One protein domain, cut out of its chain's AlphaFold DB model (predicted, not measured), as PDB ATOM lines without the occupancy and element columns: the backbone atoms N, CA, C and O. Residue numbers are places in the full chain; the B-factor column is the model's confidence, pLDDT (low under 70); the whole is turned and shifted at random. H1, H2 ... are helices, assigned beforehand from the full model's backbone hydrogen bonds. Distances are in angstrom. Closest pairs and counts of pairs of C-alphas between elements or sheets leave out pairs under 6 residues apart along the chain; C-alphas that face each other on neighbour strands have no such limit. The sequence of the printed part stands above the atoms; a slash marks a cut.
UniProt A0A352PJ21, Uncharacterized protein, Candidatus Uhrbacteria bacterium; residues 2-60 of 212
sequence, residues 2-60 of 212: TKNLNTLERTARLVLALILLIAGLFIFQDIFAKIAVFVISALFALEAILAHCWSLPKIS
ATOM      1  N   THR A   2     -39.890 -51.992   3.198       63.03
ATOM      2  CA  THR A   2     -38.647 -52.405   2.525       63.03
ATOM      3  C   THR A   2     -37.688 -51.218   2.397       63.03
ATOM      4  O   THR A   2     -38.070 -50.140   1.939       63.03
ATOM      5  N   LYS A   3     -36.433 -51.395   2.829       73.75
ATOM      6  CA  LYS A   3     -35.366 -50.394   2.651       73.75
ATOM      7  C   LYS A   3     -35.159 -50.160   1.152       73.75
ATOM      8  O   LYS A   3     -35.042 -51.134   0.410       73.75
ATOM      9  N   ASN A   4     -35.131 -48.902   0.701       76.81
ATOM     10  CA  ASN A   4     -35.003 -48.576  -0.732       76.81
ATOM     11  C   ASN A   4     -33.634 -47.996  -1.130       76.81
ATOM     12  O   ASN A   4     -33.376 -47.881  -2.330       76.81
ATOM     13  N   LEU A   5     -32.788 -47.675  -0.141       77.75
ATOM     14  CA  LEU A   5     -31.475 -47.054  -0.327       77.75
ATOM     15  C   LEU A   5     -30.332 -48.054  -0.139       77.75
ATOM     16  O   LEU A   5     -30.323 -48.819   0.831       77.75
ATOM     17  N   ASN A   6     -29.339 -48.004  -1.028       84.38
ATOM     18  CA  ASN A   6     -28.098 -48.769  -0.881       84.38
ATOM     19  C   ASN A   6     -27.110 -48.080   0.090       84.38
ATOM     20  O   ASN A   6     -27.318 -46.946   0.526       84.38
ATOM     21  N   THR A   7     -26.023 -48.763   0.465       85.06
ATOM     22  CA  THR A   7     -25.042 -48.231   1.433       85.06
ATOM     23  C   THR A   7     -24.401 -46.927   0.958       85.06
ATOM     24  O   THR A   7     -24.268 -45.996   1.745       85.06
ATOM     25  N   LEU A   8     -24.064 -46.824  -0.329       74.69
ATOM     26  CA  LEU A   8     -23.429 -45.639  -0.909       74.69
ATOM     27  C   LEU A   8     -24.361 -44.418  -0.880       74.69
ATOM     28  O   LEU A   8     -23.955 -43.329  -0.487       74.69
ATOM     29  N   GLU A   9     -25.633 -44.611  -1.219       75.31
ATOM     30  CA  GLU A   9     -26.690 -43.602  -1.166       75.31
ATOM     31  C   GLU A   9     -26.958 -43.095   0.258       75.31
ATOM     32  O   GLU A   9     -27.289 -41.921   0.448       75.31
ATOM     33  N   ARG A  10     -26.830 -43.970   1.260       82.00
ATOM     34  CA  ARG A  10     -26.953 -43.599   2.676       82.00
ATOM     35  C   ARG A  10     -25.746 -42.785   3.133       82.00
ATOM     36  O   ARG A  10     -25.929 -41.727   3.728       82.00
ATOM     37  N   THR A  11     -24.532 -43.225   2.798       79.88
ATOM     38  CA  THR A  11     -23.299 -42.491   3.117       79.88
ATOM     39  C   THR A  11     -23.301 -41.104   2.479       79.88
ATOM     40  O   THR A  11     -23.042 -40.120   3.163       79.88
ATOM     41  N   ALA A  12     -23.670 -40.997   1.199       73.50
ATOM     42  CA  ALA A  12     -23.740 -39.718   0.498       73.50
ATOM     43  C   ALA A  12     -24.717 -38.737   1.169       73.50
ATOM     44  O   ALA A  12     -24.376 -37.572   1.363       73.50
ATOM     45  N   ARG A  13     -25.904 -39.205   1.579       80.88
ATOM     46  CA  ARG A  13     -26.881 -38.374   2.301       80.88
ATOM     47  C   ARG A  13     -26.391 -37.945   3.684       80.88
ATOM     48  O   ARG A  13     -26.617 -36.799   4.048       80.88
ATOM     49  N   LEU A  14     -25.698 -38.811   4.430       85.62
ATOM     50  CA  LEU A  14     -25.098 -38.432   5.720       85.62
ATOM     51  C   LEU A  14     -24.018 -37.363   5.551       85.62
ATOM     52  O   LEU A  14     -24.000 -36.394   6.303       85.62
ATOM     53  N   VAL A  15     -23.148 -37.516   4.551       77.62
ATOM     54  CA  VAL A  15     -22.112 -36.521   4.246       77.62
ATOM     55  C   VAL A  15     -22.749 -35.193   3.835       77.62
ATOM     56  O   VAL A  15     -22.364 -34.150   4.353       77.62
ATOM     57  N   LEU A  16     -23.765 -35.219   2.965       77.56
ATOM     58  CA  LEU A  16     -24.513 -34.022   2.571       77.56
ATOM     59  C   LEU A  16     -25.205 -33.354   3.761       77.56
ATOM     60  O   LEU A  16     -25.102 -32.141   3.908       77.56
ATOM     61  N   ALA A  17     -25.866 -34.129   4.621       83.25
ATOM     62  CA  ALA A  17     -26.467 -33.615   5.845       83.25
ATOM     63  C   ALA A  17     -25.415 -32.932   6.727       83.25
ATOM     64  O   ALA A  17     -25.616 -31.804   7.155       83.25
ATOM     65  N   LEU A  18     -24.250 -33.556   6.928       87.50
ATOM     66  CA  LEU A  18     -23.174 -32.976   7.728       87.50
ATOM     67  C   LEU A  18     -22.634 -31.670   7.124       87.50
ATOM     68  O   LEU A  18     -22.458 -30.692   7.845       87.50
ATOM     69  N   ILE A  19     -22.410 -31.631   5.808       80.56
ATOM     70  CA  ILE A  19     -21.960 -30.419   5.107       80.56
ATOM     71  C   ILE A  19     -22.991 -29.299   5.266       80.56
ATOM     72  O   ILE A  19     -22.623 -28.175   5.600       80.56
ATOM     73  N   LEU A  20     -24.276 -29.600   5.061       79.00
ATOM     74  CA  LEU A  20     -25.355 -28.626   5.214       79.00
ATOM     75  C   LEU A  20     -25.483 -28.152   6.663       79.00
ATOM     76  O   LEU A  20     -25.637 -26.958   6.893       79.00
ATOM     77  N   LEU A  21     -25.352 -29.048   7.642       89.00
ATOM     78  CA  LEU A  21     -25.344 -28.694   9.059       89.00
ATOM     79  C   LEU A  21     -24.217 -27.701   9.379       89.00
ATOM     80  O   LEU A  21     -24.472 -26.658   9.978       89.00
ATOM     81  N   ILE A  22     -22.990 -27.993   8.938       84.88
ATOM     82  CA  ILE A  22     -21.826 -27.112   9.114       84.88
ATOM     83  C   ILE A  22     -22.064 -25.773   8.401       84.88
ATOM     84  O   ILE A  22     -21.828 -24.714   8.981       84.88
ATOM     85  N   ALA A  23     -22.591 -25.794   7.176       74.56
ATOM     86  CA  ALA A  23     -22.905 -24.577   6.435       74.56
ATOM     87  C   ALA A  23     -23.958 -23.715   7.154       74.56
ATOM     88  O   ALA A  23     -23.786 -22.501   7.266       74.56
ATOM     89  N   GLY A  24     -25.017 -24.326   7.690       81.81
ATOM     90  CA  GLY A  24     -26.042 -23.640   8.481       81.81
ATOM     91  C   GLY A  24     -25.494 -23.016   9.770       81.81
ATOM     92  O   GLY A  24     -25.955 -21.954  10.179       81.81
ATOM     93  N   LEU A  25     -24.489 -23.641  10.392       87.38
ATOM     94  CA  LEU A  25     -23.860 -23.132  11.615       87.38
ATOM     95  C   LEU A  25     -22.893 -21.971  11.356       87.38
ATOM     96  O   LEU A  25     -22.903 -21.003  12.114       87.38
ATOM     97  N   PHE A  26     -22.062 -22.068  10.315       84.12
ATOM     98  CA  PHE A  26     -20.897 -21.186  10.159       84.12
ATOM     99  C   PHE A  26     -20.938 -20.266   8.936       84.12
ATOM    100  O   PHE A  26     -20.250 -19.249   8.934       84.12
ATOM    101  N   ILE A  27     -21.698 -20.608   7.894       76.88
ATOM    102  CA  ILE A  27     -21.656 -19.892   6.609       76.88
ATOM    103  C   ILE A  27     -22.837 -18.935   6.480       76.88
ATOM    104  O   ILE A  27     -22.653 -17.749   6.205       76.88
ATOM    105  N   PHE A  28     -24.059 -19.429   6.670       69.00
ATOM    106  CA  PHE A  28     -25.246 -18.594   6.508       69.00
ATOM    107  C   PHE A  28     -25.390 -17.646   7.698       69.00
ATOM    108  O   PHE A  28     -25.344 -18.081   8.842       69.00
ATOM    109  N   GLN A  29     -25.566 -16.348   7.437       79.62
ATOM    110  CA  GLN A  29     -25.853 -15.342   8.471       79.62
ATOM    111  C   GLN A  29     -27.363 -15.103   8.614       79.62
ATOM    112  O   GLN A  29     -27.858 -14.943   9.728       79.62
ATOM    113  N   ASP A  30     -28.094 -15.161   7.498       79.31
ATOM    114  CA  ASP A  30     -29.546 -14.986   7.441       79.31
ATOM    115  C   ASP A  30     -30.314 -16.120   8.145       79.31
ATOM    116  O   ASP A  30     -30.003 -17.305   7.984       79.31
ATOM    117  N   ILE A  31     -31.346 -15.761   8.916       85.94
ATOM    118  CA  ILE A  31     -32.102 -16.712   9.741       85.94
ATOM    119  C   ILE A  31     -32.965 -17.664   8.905       85.94
ATOM    120  O   ILE A  31     -33.061 -18.848   9.231       85.94
ATOM    121  N   PHE A  32     -33.558 -17.189   7.809       72.56
ATOM    122  CA  PHE A  32     -34.405 -18.021   6.956       72.56
ATOM    123  C   PHE A  32     -33.560 -19.029   6.177       72.56
ATOM    124  O   PHE A  32     -33.925 -20.203   6.091       72.56
ATOM    125  N   ALA A  33     -32.392 -18.602   5.694       68.50
ATOM    126  CA  ALA A  33     -31.401 -19.475   5.076       68.50
ATOM    127  C   ALA A  33     -30.945 -20.581   6.037       68.50
ATOM    128  O   ALA A  33     -30.940 -21.756   5.667       68.50
ATOM    129  N   LYS A  34     -30.636 -20.225   7.294       83.56
ATOM    130  CA  LYS A  34     -30.289 -21.197   8.341       83.56
ATOM    131  C   LYS A  34     -31.394 -22.224   8.538       83.56
ATOM    132  O   LYS A  34     -31.121 -23.420   8.470       83.56
ATOM    133  N   ILE A  35     -32.634 -21.775   8.749       83.25
ATOM    134  CA  ILE A  35     -33.780 -22.668   8.968       83.25
ATOM    135  C   ILE A  35     -33.944 -23.624   7.783       83.25
ATOM    136  O   ILE A  35     -34.039 -24.833   7.988       83.25
ATOM    137  N   ALA A  36     -33.918 -23.112   6.550       75.81
ATOM    138  CA  ALA A  36     -34.051 -23.937   5.352       75.81
ATOM    139  C   ALA A  36     -32.950 -25.008   5.268       75.81
ATOM    140  O   ALA A  36     -33.238 -26.188   5.062       75.81
ATOM    141  N   VAL A  37     -31.692 -24.619   5.490       76.94
ATOM    142  CA  VAL A  37     -30.538 -25.527   5.446       76.94
ATOM    143  C   VAL A  37     -30.595 -26.571   6.563       76.94
ATOM    144  O   VAL A  37     -30.338 -27.746   6.302       76.94
ATOM    145  N   PHE A  38     -30.993 -26.192   7.781       87.69
ATOM    146  CA  PHE A  38     -31.160 -27.133   8.891       87.69
ATOM    147  C   PHE A  38     -32.276 -28.145   8.633       87.69
ATOM    148  O   PHE A  38     -32.083 -29.334   8.889       87.69
ATOM    149  N   VAL A  39     -33.412 -27.709   8.080       84.44
ATOM    150  CA  VAL A  39     -34.518 -28.608   7.716       84.44
ATOM    151  C   VAL A  39     -34.071 -29.607   6.648       84.44
ATOM    152  O   VAL A  39     -34.281 -30.808   6.810       84.44
ATOM    153  N   ILE A  40     -33.399 -29.148   5.587       79.75
ATOM    154  CA  ILE A  40     -32.898 -30.026   4.516       79.75
ATOM    155  C   ILE A  40     -31.837 -30.997   5.053       79.75
ATOM    156  O   ILE A  40     -31.880 -32.190   4.750       79.75
ATOM    157  N   SER A  41     -30.919 -30.511   5.891       85.19
ATOM    158  CA  SER A  41     -29.919 -31.338   6.573       85.19
ATOM    159  C   SER A  41     -30.571 -32.450   7.404       85.19
ATOM    160  O   SER A  41     -30.227 -33.625   7.251       85.19
ATOM    161  N   ALA A  42     -31.556 -32.102   8.240       89.00
ATOM    162  CA  ALA A  42     -32.271 -33.057   9.080       89.00
ATOM    163  C   ALA A  42     -33.010 -34.107   8.240       89.00
ATOM    164  O   ALA A  42     -32.947 -35.296   8.552       89.00
ATOM    165  N   LEU A  43     -33.650 -33.691   7.142       84.62
ATOM    166  CA  LEU A  43     -34.311 -34.604   6.211       84.62
ATOM    167  C   LEU A  43     -33.320 -35.601   5.593       84.62
ATOM    168  O   LEU A  43     -33.587 -36.801   5.617       84.62
ATOM    169  N   PHE A  44     -32.154 -35.155   5.115       80.62
ATOM    170  CA  PHE A  44     -31.141 -36.066   4.564       80.62
ATOM    171  C   PHE A  44     -30.556 -37.023   5.601       80.62
ATOM    172  O   PHE A  44     -30.378 -38.207   5.298       80.62
ATOM    173  N   ALA A  45     -30.296 -36.549   6.822       87.94
ATOM    174  CA  ALA A  45     -29.841 -37.412   7.908       87.94
ATOM    175  C   ALA A  45     -30.881 -38.500   8.213       87.94
ATOM    176  O   ALA A  45     -30.547 -39.683   8.307       87.94
ATOM    177  N   LEU A  46     -32.152 -38.111   8.300       88.62
ATOM    178  CA  LEU A  46     -33.251 -39.002   8.642       88.62
ATOM    179  C   LEU A  46     -33.502 -40.049   7.542       88.62
ATOM    180  O   LEU A  46     -33.626 -41.236   7.850       88.62
ATOM    181  N   GLU A  47     -33.456 -39.666   6.262       83.94
ATOM    182  CA  GLU A  47     -33.519 -40.613   5.137       83.94
ATOM    183  C   GLU A  47     -32.369 -41.629   5.150       83.94
ATOM    184  O   GLU A  47     -32.567 -42.823   4.890       83.94
ATOM    185  N   ALA A  48     -31.153 -41.176   5.463       85.25
ATOM    186  CA  ALA A  48     -29.983 -42.042   5.504       85.25
ATOM    187  C   ALA A  48     -30.036 -43.052   6.661       85.25
ATOM    188  O   ALA A  48     -29.675 -44.225   6.482       85.25
ATOM    189  N   ILE A  49     -30.518 -42.618   7.832       90.31
ATOM    190  CA  ILE A  49     -30.695 -43.460   9.021       90.31
ATOM    191  C   ILE A  49     -31.781 -44.508   8.764       90.31
ATOM    192  O   ILE A  49     -31.524 -45.704   8.923       90.31
ATOM    193  N   LEU A  50     -32.956 -44.080   8.295       88.56
ATOM    194  CA  LEU A  50     -34.101 -44.966   8.061       88.56
ATOM    195  C   LEU A  50     -33.958 -45.833   6.802       88.56
ATOM    196  O   LEU A  50     -34.744 -46.760   6.602       88.56
ATOM    197  N   ALA A  51     -32.949 -45.569   5.961       86.00
ATOM    198  CA  ALA A  51     -32.732 -46.232   4.672       86.00
ATOM    199  C   ALA A  51     -33.979 -46.187   3.767       86.00
ATOM    200  O   ALA A  51     -34.261 -47.114   2.993       86.00
ATOM    201  N   HIS A  52     -34.738 -45.103   3.894       82.38
ATOM    202  CA  HIS A  52     -36.020 -44.919   3.250       82.38
ATOM    203  C   HIS A  52     -36.091 -43.500   2.700       82.38
ATOM    204  O   HIS A  52     -35.763 -42.542   3.395       82.38
ATOM    205  N   CYS A  53     -36.462 -43.384   1.429       71.69
ATOM    206  CA  CYS A  53     -36.446 -42.111   0.731       71.69
ATOM    207  C   CYS A  53     -37.860 -41.554   0.595       71.69
ATOM    208  O   CYS A  53     -38.696 -42.157  -0.081       71.69
ATOM    209  N   TRP A  54     -38.104 -40.413   1.235       69.88
ATOM    210  CA  TRP A  54     -39.393 -39.715   1.234       69.88
ATOM    211  C   TRP A  54     -39.362 -38.455   0.379       69.88
ATOM    212  O   TRP A  54     -40.325 -38.144  -0.315       69.88
ATOM    213  N   SER A  55     -38.246 -37.738   0.438       58.59
ATOM    214  CA  SER A  55     -38.052 -36.421  -0.159       58.59
ATOM    215  C   SER A  55     -37.399 -36.485  -1.541       58.59
ATOM    216  O   SER A  55     -37.600 -35.581  -2.351       58.59
ATOM    217  N   LEU A  56     -36.694 -37.581  -1.859       51.41
ATOM    218  CA  LEU A  56     -36.049 -37.800  -3.155       51.41
ATOM    219  C   LEU A  56     -36.420 -39.179  -3.740       51.41
ATOM    220  O   LEU A  56     -36.311 -40.200  -3.073       51.41
ATOM    221  N   PRO A  57     -36.834 -39.288  -5.010       51.91
ATOM    222  CA  PRO A  57     -36.721 -40.555  -5.732       51.91
ATOM    223  C   PRO A  57     -35.272 -41.076  -5.678       51.91
ATOM    224  O   PRO A  57     -34.353 -40.274  -5.495       51.91
ATOM    225  N   LYS A  58     -35.064 -42.402  -5.827       49.25
ATOM    226  CA  LYS A  58     -33.725 -43.040  -5.888       49.25
ATOM    227  C   LYS A  58     -32.745 -42.112  -6.598       49.25
ATOM    228  O   LYS A  58     -33.050 -41.645  -7.700       49.25
ATOM    229  N   ILE A  59     -31.611 -41.822  -5.959       48.09
ATOM    230  CA  ILE A  59     -30.643 -40.857  -6.473       48.09
ATOM    231  C   ILE A  59     -29.986 -41.508  -7.694       48.09
ATOM    232  O   ILE A  59     -28.928 -42.120  -7.621       48.09
ATOM    233  N   SER A  60     -30.612 -41.375  -8.862       46.38
ATOM    234  CA  SER A  60     -29.870 -41.368 -10.114       46.38
ATOM    235  C   SER A  60     -29.081 -40.057 -10.091       46.38
ATOM    236  O   SER A  60     -29.621 -39.003 -10.434       46.38
TER     237      SER A  60
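What this domain is: This is residues 2 to 60 of the 212 residues of an uncharacterized protein of Candidatus Uhrbacteria bacterium (UniProt A0A352PJ21). Picture a long helical hairpin: two helices of equal residue count, H1 and H2, lie side by side and run opposite ways, joined at one end by a tight turn. At the other end of the hairpin lie the first printed residues, 2 to 6, and a tail with no named element, residues 51 to 60, that leaves the end of H2. The printed part has 59 residues with two named helices, H1 then H2, and no named strand, and its class is all helix. It is only just compact, close to loose, with a radius of gyration of the C-alphas of 12.1 A, and its outline is a rod spanning 39 by 19 by 17 A.

How they stand to each other: Begin with the two helices, H1, residues 7 to 26, and H2, residues 31 to 50. The two touch, with 35 pairs of C-alphas within 8 A. Look at Ala 17 and Ser 41 for their closest C-alphas, 4.2 A apart. Their centres are 8.9 A apart. Their lines stand at a shallow tilt of 22 degrees, opposite ways, and the two form a helical hairpin. In both H1 and H2 every O i to N i+4 pair is within hydrogen-bond range.

Where its parts are: Find C-alpha 7 at (-25.042, -48.231, 1.433); from there H1 runs 28.7 A to C-alpha 26 at (-20.897, -21.186, 10.159). Find C-alpha 31 at (-32.102, -16.712, 9.741); from there H2 runs 28.4 A to C-alpha 50 at (-34.101, -44.966, 8.061).

The domain as a whole: The two C-alphas farthest apart are those of Thr 2 and Gln 29, at 39.7 A. The C-alphas of Thr 2 and Ser 60, the first and last printed, are 18.9 A apart. The printed part has no cut, and the link from H1 to H2, of 4 residues, is tight. Read the B-factor column for the pLDDT: its mean over the printed part is 77.7, and it is under 70 at residues 2, 28, 33 and 54 to 60.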